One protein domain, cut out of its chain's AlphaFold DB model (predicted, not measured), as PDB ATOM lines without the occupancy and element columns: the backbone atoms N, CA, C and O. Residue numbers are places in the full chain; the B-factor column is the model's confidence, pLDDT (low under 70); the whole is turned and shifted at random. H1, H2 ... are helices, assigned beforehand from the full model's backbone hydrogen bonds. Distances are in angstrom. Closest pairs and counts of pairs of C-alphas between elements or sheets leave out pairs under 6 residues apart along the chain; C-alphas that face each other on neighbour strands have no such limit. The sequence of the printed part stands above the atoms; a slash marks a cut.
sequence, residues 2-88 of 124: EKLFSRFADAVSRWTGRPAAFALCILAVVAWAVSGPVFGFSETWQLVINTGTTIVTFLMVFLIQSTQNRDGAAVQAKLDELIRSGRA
ATOM      1  N   GLU A   2     192.667 235.563 320.319       74.81
ATOM      2  CA  GLU A   2     193.475 236.644 320.917       74.81
ATOM      3  C   GLU A   2     193.647 236.553 322.447       74.81
ATOM      4  O   GLU A   2     194.765 236.581 322.948       74.81
ATOM      5  N   LYS A   3     192.563 236.307 323.201       77.56
ATOM      6  CA  LYS A   3     192.628 236.132 324.668       77.56
ATOM      7  C   LYS A   3     193.451 234.914 325.116       77.56
ATOM      8  O   LYS A   3     194.048 234.949 326.187       77.56
ATOM      9  N   LEU A   4     193.470 233.835 324.328       81.12
ATOM     10  CA  LEU A   4     194.247 232.626 324.634       81.12
ATOM     11  C   LEU A   4     195.728 232.844 324.325       81.12
ATOM     12  O   LEU A   4     196.569 232.530 325.162       81.12
ATOM     13  N   PHE A   5     196.029 233.446 323.171       80.19
ATOM     14  CA  PHE A   5     197.386 233.843 322.806       80.19
ATOM     15  C   PHE A   5     197.965 234.836 323.819       80.19
ATOM     16  O   PHE A   5     199.054 234.610 324.325       80.19
ATOM     17  N   SER A   6     197.207 235.868 324.200       77.12
ATOM     18  CA  SER A   6     197.646 236.850 325.195       77.12
ATOM     19  C   SER A   6     197.917 236.205 326.558       77.12
ATOM     20  O   SER A   6     198.958 236.462 327.151       77.12
ATOM     21  N   ARG A   7     197.053 235.294 327.033       80.12
ATOM     22  CA  ARG A   7     197.298 234.548 328.282       80.12
ATOM     23  C   ARG A   7     198.540 233.661 328.212       80.12
ATOM     24  O   ARG A   7     199.262 233.562 329.203       80.12
ATOM     25  N   PHE A   8     198.772 233.012 327.073       83.06
ATOM     26  CA  PHE A   8     199.961 232.199 326.846       83.06
ATOM     27  C   PHE A   8     201.227 233.062 326.810       83.06
ATOM     28  O   PHE A   8     202.157 232.801 327.568       83.06
ATOM     29  N   ALA A   9     201.235 234.125 326.005       78.81
ATOM     30  CA  ALA A   9     202.346 235.064 325.892       78.81
ATOM     31  C   ALA A   9     202.696 235.689 327.246       78.81
ATOM     32  O   ALA A   9     203.859 235.709 327.636       78.81
ATOM     33  N   ASP A  10     201.684 236.084 328.018       80.31
ATOM     34  CA  ASP A  10     201.846 236.588 329.378       80.31
ATOM     35  C   ASP A  10     202.453 235.563 330.331       80.31
ATOM     36  O   ASP A  10     203.290 235.900 331.168       80.31
ATOM     37  N   ALA A  11     201.998 234.311 330.257       81.75
ATOM     38  CA  ALA A  11     202.523 233.246 331.096       81.75
ATOM     39  C   ALA A  11     203.994 232.976 330.773       81.75
ATOM     40  O   ALA A  11     204.800 232.895 331.700       81.75
ATOM     41  N   VAL A  12     204.336 232.903 329.484       81.81
ATOM     42  CA  VAL A  12     205.711 232.699 329.019       81.81
ATOM     43  C   VAL A  12     206.589 233.884 329.406       81.81
ATOM     44  O   VAL A  12     207.618 233.662 330.027       81.81
ATOM     45  N   SER A  13     206.163 235.121 329.138       79.81
ATOM     46  CA  SER A  13     206.896 236.352 329.470       79.81
ATOM     47  C   SER A  13     207.175 236.481 330.974       79.81
ATOM     48  O   SER A  13     208.304 236.729 331.401       79.81
ATOM     49  N   ARG A  14     206.173 236.196 331.820       79.88
ATOM     50  CA  ARG A  14     206.367 236.167 333.279       79.88
ATOM     51  C   ARG A  14     207.323 235.072 333.730       79.88
ATOM     52  O   ARG A  14     207.980 235.245 334.751       79.88
ATOM     53  N   TRP A  15     207.357 233.932 333.046       82.62
ATOM     54  CA  TRP A  15     208.267 232.841 333.385       82.62
ATOM     55  C   TRP A  15     209.698 233.158 332.964       82.62
ATOM     56  O   TRP A  15     210.601 233.064 333.790       82.62
ATOM     57  N   THR A  16     209.897 233.584 331.719       81.31
ATOM     58  CA  THR A  16     211.214 233.899 331.150       81.31
ATOM     59  C   THR A  16     211.879 235.100 331.818       81.31
ATOM     60  O   THR A  16     213.102 235.136 331.893       81.31
ATOM     61  N   GLY A  17     211.108 236.032 332.387       77.00
ATOM     62  CA  GLY A  17     211.637 237.142 333.186       77.00
ATOM     63  C   GLY A  17     212.137 236.770 334.592       77.00
ATOM     64  O   GLY A  17     212.663 237.633 335.294       77.00
ATOM     65  N   ARG A  18     211.971 235.520 335.057       87.06
ATOM     66  CA  ARG A  18     212.373 235.105 336.417       87.06
ATOM     67  C   ARG A  18     213.815 234.583 336.452       87.06
ATOM     68  O   ARG A  18     214.177 233.773 335.598       87.06
ATOM     69  N   PRO A  19     214.590 234.871 337.518       85.06
ATOM     70  CA  PRO A  19     215.934 234.305 337.701       85.06
ATOM     71  C   PRO A  19     215.981 232.769 337.635       85.06
ATOM     72  O   PRO A  19     216.939 232.192 337.130       85.06
ATOM     73  N   ALA A  20     214.919 232.097 338.093       86.81
ATOM     74  CA  ALA A  20     214.806 230.641 338.029       86.81
ATOM     75  C   ALA A  20     214.770 230.097 336.587       86.81
ATOM     76  O   ALA A  20     215.329 229.035 336.328       86.81
ATOM     77  N   ALA A  21     214.154 230.816 335.642       87.94
ATOM     78  CA  ALA A  21     214.142 230.408 334.239       87.94
ATOM     79  C   ALA A  21     215.534 230.543 333.612       87.94
ATOM     80  O   ALA A  21     215.964 229.653 332.886       87.94
ATOM     81  N   PHE A  22     216.274 231.598 333.960       87.38
ATOM     82  CA  PHE A  22     217.665 231.754 333.538       87.38
ATOM     83  C   PHE A  22     218.557 230.620 334.064       87.38
ATOM     84  O   PHE A  22     219.310 230.020 333.298       87.38
ATOM     85  N   ALA A  23     218.416 230.262 335.345       93.06
ATOM     86  CA  ALA A  23     219.123 229.120 335.923       93.06
ATOM     87  C   ALA A  23     218.781 227.802 335.203       93.06
ATOM     88  O   ALA A  23     219.678 227.020 334.897       93.06
ATOM     89  N   LEU A  24     217.504 227.578 334.868       91.88
ATOM     90  CA  LEU A  24     217.074 226.406 334.101       91.88
ATOM     91  C   LEU A  24     217.692 226.373 332.693       91.88
ATOM     92  O   LEU A  24     218.141 225.316 332.257       91.88
ATOM     93  N   CYS A  25     217.770 227.516 332.004       91.00
ATOM     94  CA  CYS A  25     218.440 227.615 330.704       91.00
ATOM     95  C   CYS A  25     219.930 227.267 330.803       91.00
ATOM     96  O   CYS A  25     220.430 226.507 329.977       91.00
ATOM     97  N   ILE A  26     220.634 227.762 331.829       94.94
ATOM     98  CA  ILE A  26     222.038 227.399 332.069       94.94
ATOM     99  C   ILE A  26     222.167 225.892 332.290       94.94
ATOM    100  O   ILE A  26     223.014 225.257 331.666       94.94
ATOM    101  N   LEU A  27     221.316 225.303 333.134       95.94
ATOM    102  CA  LEU A  27     221.332 223.861 333.387       95.94
ATOM    103  C   LEU A  27     221.093 223.053 332.108       95.94
ATOM    104  O   LEU A  27     221.777 222.056 331.891       95.94
ATOM    105  N   ALA A  28     220.181 223.495 331.239       93.81
ATOM    106  CA  ALA A  28     219.936 222.855 329.950       93.81
ATOM    107  C   ALA A  28     221.169 222.914 329.029       93.81
ATOM    108  O   ALA A  28     221.528 221.904 328.425       93.81
ATOM    109  N   VAL A  29     221.857 224.060 328.965       95.19
ATOM    110  CA  VAL A  29     223.100 224.216 328.188       95.19
ATOM    111  C   VAL A  29     224.219 223.339 328.750       95.19
ATOM    112  O   VAL A  29     224.919 222.678 327.986       95.19
ATOM    113  N   VAL A  30     224.369 223.273 330.076       96.81
ATOM    114  CA  VAL A  30     225.361 222.407 330.732       96.81
ATOM    115  C   VAL A  30     225.055 220.932 330.471       96.81
ATOM    116  O   VAL A  30     225.956 220.185 330.102       96.81
ATOM    117  N   ALA A  31     223.797 220.508 330.603       95.56
ATOM    118  CA  ALA A  31     223.386 219.135 330.316       95.56
ATOM    119  C   ALA A  31     223.649 218.757 328.850       95.56
ATOM    120  O   ALA A  31     224.169 217.675 328.572       95.56
ATOM    121  N   TRP A  32     223.364 219.668 327.913       95.38
ATOM    122  CA  TRP A  32     223.724 219.485 326.510       95.38
ATOM    123  C   TRP A  32     225.244 219.341 326.342       95.38
ATOM    124  O   TRP A  32     225.687 218.352 325.759       95.38
ATOM    125  N   ALA A  33     226.050 220.233 326.925       94.44
ATOM    126  CA  ALA A  33     227.513 220.181 326.848       94.44
ATOM    127  C   ALA A  33     228.088 218.860 327.391       94.44
ATOM    128  O   ALA A  33     228.934 218.240 326.749       94.44
ATOM    129  N   VAL A  34     227.581 218.387 328.536       96.00
ATOM    130  CA  VAL A  34     227.991 217.120 329.171       96.00
ATOM    131  C   VAL A  34     227.578 215.897 328.350       96.00
ATOM    132  O   VAL A  34     228.247 214.868 328.413       96.00
ATOM    133  N   SER A  35     226.521 215.988 327.538       94.00
ATOM    134  CA  SER A  35     226.171 214.914 326.598       94.00
ATOM    135  C   SER A  35     227.100 214.856 325.374       94.00
ATOM    136  O   SER A  35     227.197 213.810 324.737       94.00
ATOM    137  N   GLY A  36     227.841 215.932 325.076       94.06
ATOM    138  CA  GLY A  36     228.757 216.029 323.932       94.06
ATOM    139  C   GLY A  36     229.751 214.867 323.790       94.06
ATOM    140  O   GLY A  36     229.790 214.266 322.714       94.06
ATOM    141  N   PRO A  37     230.497 214.472 324.842       93.94
ATOM    142  CA  PRO A  37     231.413 213.329 324.798       93.94
ATOM    143  C   PRO A  37     230.743 211.994 324.443       93.94
ATOM    144  O   PRO A  37     231.339 211.190 323.733       93.94
ATOM    145  N   VAL A  38     229.499 211.769 324.884       94.50
ATOM    146  CA  VAL A  38     228.735 210.545 324.568       94.50
ATOM    147  C   VAL A  38     228.386 210.491 323.079       94.50
ATOM    148  O   VAL A  38     228.418 209.425 322.472       94.50
ATOM    149  N   PHE A  39     228.102 211.647 322.475       90.12
ATOM    150  CA  PHE A  39     227.771 211.785 321.054       90.12
ATOM    151  C   PHE A  39     228.978 212.143 320.171       90.12
ATOM    152  O   PHE A  39     228.790 212.527 319.013       90.12
ATOM    153  N   GLY A  40     230.203 212.069 320.707       92.69
ATOM    154  CA  GLY A  40     231.438 212.384 319.984       92.69
ATOM    155  C   GLY A  40     231.484 213.799 319.402       92.69
ATOM    156  O   GLY A  40     232.117 214.000 318.371       92.69
ATOM    157  N   PHE A  41     230.774 214.759 320.009       91.25
ATOM    158  CA  PHE A  41     230.611 216.125 319.489       91.25
ATOM    159  C   PHE A  41     230.145 216.187 318.018       91.25
ATOM    160  O   PHE A  41     230.527 217.090 317.272       91.25
ATOM    161  N   SER A  42     229.308 215.227 317.609       94.06
ATOM    162  CA  SER A  42     228.803 215.093 316.236       94.06
ATOM    163  C   SER A  42     228.068 216.332 315.708       94.06
ATOM    164  O   SER A  42     227.496 217.121 316.464       94.06
ATOM    165  N   GLU A  43     228.001 216.460 314.379       95.38
ATOM    166  CA  GLU A  43     227.242 217.532 313.721       95.38
ATOM    167  C   GLU A  43     225.760 217.519 314.111       95.38
ATOM    168  O   GLU A  43     225.181 218.574 314.353       95.38
ATOM    169  N   THR A  44     225.144 216.341 314.259       93.69
ATOM    170  CA  THR A  44     223.746 216.228 314.703       93.69
ATOM    171  C   THR A  44     223.558 216.774 316.119       93.69
ATOM    172  O   THR A  44     222.585 217.479 316.380       93.69
ATOM    173  N   TRP A  45     224.498 216.508 317.030       94.88
ATOM    174  CA  TRP A  45     224.454 217.030 318.398       94.88
ATOM    175  C   TRP A  45     224.558 218.566 318.444       94.88
ATOM    176  O   TRP A  45     223.834 219.210 319.210       94.88
ATOM    177  N   GLN A  46     225.389 219.163 317.582       94.62
ATOM    178  CA  GLN A  46     225.482 220.623 317.424       94.62
ATOM    179  C   GLN A  46     224.229 221.209 316.756       94.62
ATOM    180  O   GLN A  46     223.709 222.243 317.182       94.62
ATOM    181  N   LEU A  47     223.710 220.535 315.728       94.19
ATOM    182  CA  LEU A  47     222.532 220.964 314.980       94.19
ATOM    183  C   LEU A  47     221.298 221.056 315.879       94.19
ATOM    184  O   LEU A  47     220.527 222.004 315.744       94.19
ATOM    185  N   VAL A  48     221.120 220.110 316.808       93.31
ATOM    186  CA  VAL A  48     219.974 220.090 317.728       93.31
ATOM    187  C   VAL A  48     219.930 221.346 318.593       93.31
ATOM    188  O   VAL A  48     218.880 221.989 318.649       93.31
ATOM    189  N   ILE A  49     221.043 221.731 319.235       94.62
ATOM    190  CA  ILE A  49     221.028 222.938 320.072       94.62
ATOM    191  C   ILE A  49     220.833 224.184 319.220       94.62
ATOM    192  O   ILE A  49     219.983 224.998 319.555       94.62
ATOM    193  N   ASN A  50     221.541 224.298 318.092       94.81
ATOM    194  CA  ASN A  50     221.498 225.483 317.244       94.81
ATOM    195  C   ASN A  50     220.088 225.699 316.672       94.81
ATOM    196  O   ASN A  50     219.493 226.771 316.814       94.81
ATOM    197  N   THR A  51     219.509 224.643 316.099       95.75
ATOM    198  CA  THR A  51     218.158 224.676 315.529       95.75
ATOM    199  C   THR A  51     217.123 224.956 316.613       95.75
ATOM    200  O   THR A  51     216.268 225.825 316.442       95.75
ATOM    201  N   GLY A  52     217.225 224.279 317.761       93.94
ATOM    202  CA  GLY A  52     216.311 224.467 318.884       93.94
ATOM    203  C   GLY A  52     216.341 225.893 319.431       93.94
ATOM    204  O   GLY A  52     215.296 226.539 319.528       93.94
ATOM    205  N   THR A  53     217.529 226.426 319.732       93.94
ATOM    206  CA  THR A  53     217.667 227.792 320.252       93.94
ATOM    207  C   THR A  53     217.230 228.834 319.236       93.94
ATOM    208  O   THR A  53     216.640 229.837 319.630       93.94
ATOM    209  N   THR A  54     217.454 228.602 317.940       94.62
ATOM    210  CA  THR A  54     217.014 229.521 316.881       94.62
ATOM    211  C   THR A  54     215.492 229.607 316.822       94.62
ATOM    212  O   THR A  54     214.946 230.709 316.848       94.62
ATOM    213  N   ILE A  55     214.792 228.466 316.830       94.44
ATOM    214  CA  ILE A  55     213.321 228.432 316.853       94.44
ATOM    215  C   ILE A  55     212.787 229.125 318.111       94.44
ATOM    216  O   ILE A  55     211.908 229.982 318.019       94.44
ATOM    217  N   VAL A  56     213.338 228.795 319.286       90.94
ATOM    218  CA  VAL A  56     212.928 229.413 320.556       90.94
ATOM    219  C   VAL A  56     213.157 230.922 320.526       90.94
ATOM    220  O   VAL A  56     212.269 231.672 320.917       90.94
ATOM    221  N   THR A  57     214.305 231.379 320.024       92.31
ATOM    222  CA  THR A  57     214.630 232.809 319.919       92.31
ATOM    223  C   THR A  57     213.664 233.522 318.981       92.31
ATOM    224  O   THR A  57     213.137 234.572 319.338       92.31
ATOM    225  N   PHE A  58     213.373 232.940 317.817       92.88
ATOM    226  CA  PHE A  58     212.429 233.513 316.861       92.88
ATOM    227  C   PHE A  58     211.036 233.678 317.476       92.88
ATOM    228  O   PHE A  58     210.456 234.761 317.420       92.88
ATOM    229  N   LEU A  59     210.528 232.641 318.150       89.69
ATOM    230  CA  LEU A  59     209.259 232.720 318.878       89.69
ATOM    231  C   LEU A  59     209.312 233.758 320.007       89.69
ATOM    232  O   LEU A  59     208.373 234.532 320.178       89.69
ATOM    233  N   MET A  60     210.414 233.805 320.754       88.25
ATOM    234  CA  MET A  60     210.608 234.742 321.857       88.25
ATOM    235  C   MET A  60     210.564 236.198 321.383       88.25
ATOM    236  O   MET A  60     209.961 237.019 322.064       88.25
ATOM    237  N   VAL A  61     211.116 236.521 320.207       90.44
ATOM    238  CA  VAL A  61     211.020 237.871 319.624       90.44
ATOM    239  C   VAL A  61     209.558 238.290 319.455       90.44
ATOM    240  O   VAL A  61     209.192 239.372 319.910       90.44
ATOM    241  N   PHE A  62     208.696 237.434 318.897       87.38
ATOM    242  CA  PHE A  62     207.266 237.748 318.772       87.38
ATOM    243  C   PHE A  62     206.569 237.889 320.127       87.38
ATOM    244  O   PHE A  62     205.734 238.775 320.300       87.38
ATOM    245  N   LEU A  63     206.905 237.037 321.100       85.75
ATOM    246  CA  LEU A  63     206.325 237.114 322.445       85.75
ATOM    247  C   LEU A  63     206.739 238.395 323.177       85.75
ATOM    248  O   LEU A  63     205.898 239.047 323.802       85.75
ATOM    249  N   ILE A  64     208.016 238.772 323.072       86.06
ATOM    250  CA  ILE A  64     208.547 240.024 323.607       86.06
ATOM    251  C   ILE A  64     207.841 241.198 322.934       86.06
ATOM    252  O   ILE A  64     207.295 242.034 323.644       86.06
ATOM    253  N   GLN A  65     207.781 241.237 321.600       85.25
ATOM    254  CA  GLN A  65     207.116 242.316 320.863       85.25
ATOM    255  C   GLN A  65     205.632 242.427 321.226       85.25
ATOM    256  O   GLN A  65     205.145 243.527 321.460       85.25
ATOM    257  N   SER A  66     204.913 241.307 321.341       85.06
ATOM    258  CA  SER A  66     203.501 241.311 321.735       85.06
ATOM    259  C   SER A  66     203.301 241.856 323.151       85.06
ATOM    260  O   SER A  66     202.396 242.664 323.370       85.06
ATOM    261  N   THR A  67     204.153 241.448 324.099       84.31
ATOM    262  CA  THR A  67     204.097 241.946 325.481       84.31
ATOM    263  C   THR A  67     204.458 243.430 325.532       84.31
ATOM    264  O   THR A  67     203.711 244.218 326.103       84.31
ATOM    265  N   GLN A  68     205.550 243.828 324.874       86.44
ATOM    266  CA  GLN A  68     206.017 245.214 324.814       86.44
ATOM    267  C   GLN A  68     204.995 246.141 324.155       86.44
ATOM    268  O   GLN A  68     204.757 247.228 324.667       86.44
ATOM    269  N   ASN A  69     204.346 245.712 323.070       88.31
ATOM    270  CA  ASN A  69     203.310 246.499 322.405       88.31
ATOM    271  C   ASN A  69     202.108 246.739 323.331       88.31
ATOM    272  O   ASN A  69     201.607 247.856 323.439       88.31
ATOM    273  N   ARG A  70     201.669 245.701 324.058       86.44
ATOM    274  CA  ARG A  70     200.561 245.832 325.012       86.44
ATOM    275  C   ARG A  70     200.928 246.716 326.204       86.44
ATOM    276  O   ARG A  70     200.123 247.552 326.610       86.44
ATOM    277  N   ASP A  71     202.115 246.526 326.770       88.81
ATOM    278  CA  ASP A  71     202.580 247.315 327.910       88.81
ATOM    279  C   ASP A  71     202.802 248.783 327.504       88.81
ATOM    280  O   ASP A  71     202.440 249.684 328.261       88.81
ATOM    281  N   GLY A  72     203.289 249.032 326.282       91.75
ATOM    282  CA  GLY A  72     203.393 250.362 325.680       91.75
ATOM    283  C   GLY A  72     202.038 251.063 325.571       91.75
ATOM    284  O   GLY A  72     201.884 252.163 326.102       91.75
ATOM    285  N   ALA A  73     201.032 250.391 325.002       90.12
ATOM    286  CA  ALA A  73     199.669 250.919 324.910       90.12
ATOM    287  C   ALA A  73     199.051 251.208 326.292       90.12
ATOM    288  O   ALA A  73     198.376 252.216 326.494       90.12
ATOM    289  N   ALA A  74     199.311 250.352 327.286       91.19
ATOM    290  CA  ALA A  74     198.834 250.571 328.650       91.19
ATOM    291  C   ALA A  74     199.507 251.779 329.325       91.19
ATOM    292  O   ALA A  74     198.865 252.477 330.113       91.19
ATOM    293  N   VAL A  75     200.792 252.024 329.052       93.50
ATOM    294  CA  VAL A  75     201.502 253.220 329.528       93.50
ATOM    295  C   VAL A  75     200.954 254.474 328.851       93.50
ATOM    296  O   VAL A  75     200.657 255.434 329.559       93.50
ATOM    297  N   GLN A  76     200.753 254.453 327.531       92.06
ATOM    298  CA  GLN A  76     200.145 255.561 326.783       92.06
ATOM    299  C   GLN A  76     198.767 255.922 327.343       92.06
ATOM    300  O   GLN A  76     198.567 257.058 327.753       92.06
ATOM    301  N   ALA A  77     197.872 254.947 327.527       91.69
ATOM    302  CA  ALA A  77     196.541 255.197 328.085       91.69
ATOM    303  C   ALA A  77     196.576 255.823 329.496       91.69
ATOM    304  O   ALA A  77     195.751 256.672 329.834       91.69
ATOM    305  N   LYS A  78     197.541 255.426 330.340       92.00
ATOM    306  CA  LYS A  78     197.741 256.048 331.661       92.00
ATOM    307  C   LYS A  78     198.241 257.489 331.542       92.00
ATOM    308  O   LYS A  78     197.818 258.333 332.327       92.00
ATOM    309  N   LEU A  79     199.144 257.767 330.600       92.75
ATOM    310  CA  LEU A  79     199.638 259.120 330.336       92.75
ATOM    311  C   LEU A  79     198.530 260.016 329.777       92.75
ATOM    312  O   LEU A  79     198.388 261.143 330.243       92.75
ATOM    313  N   ASP A  80     197.707 259.499 328.870       91.88
ATOM    314  CA  ASP A  80     196.555 260.214 328.322       91.88
ATOM    315  C   ASP A  80     195.574 260.613 329.427       91.88
ATOM    316  O   ASP A  80     195.122 261.756 329.470       91.88
ATOM    317  N   GLU A  81     195.300 259.718 330.383       91.31
ATOM    318  CA  GLU A  81     194.466 260.045 331.544       91.31
ATOM    319  C   GLU A  81     195.087 261.148 332.416       91.31
ATOM    320  O   GLU A  81     194.389 262.059 332.864       91.31
ATOM    321  N   LEU A  82     196.402 261.098 332.654       91.06
ATOM    322  CA  LEU A  82     197.112 262.121 333.430       91.06
ATOM    323  C   LEU A  82     197.122 263.484 332.725       91.06
ATOM    324  O   LEU A  82     196.973 264.511 333.386       91.06
ATOM    325  N   ILE A  83     197.272 263.512 331.397       90.12
ATOM    326  CA  ILE A  83     197.186 264.745 330.602       90.12
ATOM    327  C   ILE A  83     195.763 265.295 330.680       90.12
ATOM    328  O   ILE A  83     195.581 266.456 331.047       90.12
ATOM    329  N   ARG A  84     194.767 264.436 330.431       89.94
ATOM    330  CA  ARG A  84     193.345 264.794 330.417       89.94
ATOM    331  C   ARG A  84     192.850 265.331 331.758       89.94
ATOM    332  O   ARG A  84     192.023 266.239 331.778       89.94
ATOM    333  N   SER A  85     193.313 264.757 332.868       91.38
ATOM    334  CA  SER A  85     192.932 265.169 334.229       91.38
ATOM    335  C   SER A  85     193.769 266.332 334.777       91.38
ATOM    336  O   SER A  85     193.414 266.923 335.800       91.38
ATOM    337  N   GLY A  86     194.878 266.667 334.116       88.00
ATOM    338  CA  GLY A  86     195.820 267.695 334.539       88.00
ATOM    339  C   GLY A  86     195.576 269.075 333.922       88.00
ATOM    340  O   GLY A  86     194.543 269.376 333.334       88.00
ATOM    341  N   ARG A  87     196.585 269.945 334.061       83.19
ATOM    342  CA  ARG A  87     196.667 271.248 333.366       83.19
ATOM    343  C   ARG A  87     197.507 271.183 332.085       83.19
ATOM    344  O   ARG A  87     197.883 272.221 331.540       83.19
ATOM    345  N   ALA A  88     197.884 269.978 331.668       80.19
ATOM    346  CA  ALA A  88     198.632 269.767 330.441       80.19
ATOM    347  C   ALA A  88     197.735 270.046 329.225       80.19
ATOM    348  O   ALA A  88     196.508 270.018 329.319       80.19
TER     349      ALA A  88
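Overview. This is residues 2 to 88 of the 124 residues of the protein "Low affinity iron permease family protein" of Mesorhizobium sp. 8 (UniProt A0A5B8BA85). One very long helix, H3, makes the length of a rod; H1 crosses it near its middle, and H2 runs beside its first half, so that H1, H2 and that half make an open frame with few contacts. The far end of H3 and the tail after it, residues 71 to 88, stick out free. The printed part has 87 residues with three named helices in the order H1, H2, H3, no named strand, and is all helix. It is extended, with a radius of gyration of the C-alphas of 19.8 A, and spans 69 by 24 by 22 A.

Arrangement. Start with H1, residues 2 to 16, and look at its residues 9 to 13, which alone touch residues 63 to 67 of H3, residues 43 to 85. The closest C-alphas, those of Ala 9 and Leu 63, are 5.6 A apart. The two helices run opposite ways at a steep tilt of 69.8 degrees, only just short of about perpendicular. Go on to H2, residues 19 to 35, about perpendicular to H1 at 74 degrees. These two are close but not clearly touching, and their closest C-alphas, of Trp 15 and Ala 21, are 6.4 A apart. H2 and H3 run opposite ways at a shallow tilt of 10 degrees. They are close but not clearly touching, with the closest C-alphas, of Trp 32 and Ile 49, 7.8 A apart. In H1 and H2 every O i to N i+4 pair is within hydrogen-bond range, and in H3 37 of 39 are.

Along the chain. Find C-alpha 2 at (193.475, 236.644, 320.917), where H1 begins; it runs 20.7 A to C-alpha 16. H2 runs 24.6 A from C-alpha 19 to C-alpha 35. Find C-alpha 43 at (227.242, 217.532, 313.721); from there H3 runs 62.2 A to C-alpha 85 at (192.932, 265.169, 334.229).

Size, cuts and confidence. The two C-alphas farthest apart, of Gly 40 and Arg 87, are 69.7 A apart. The printed part has no cut; the link from H1 to H2 is tight and that from H2 to H3 is short. The mean pLDDT of the printed part is 89.2, and no printed residue is under 70.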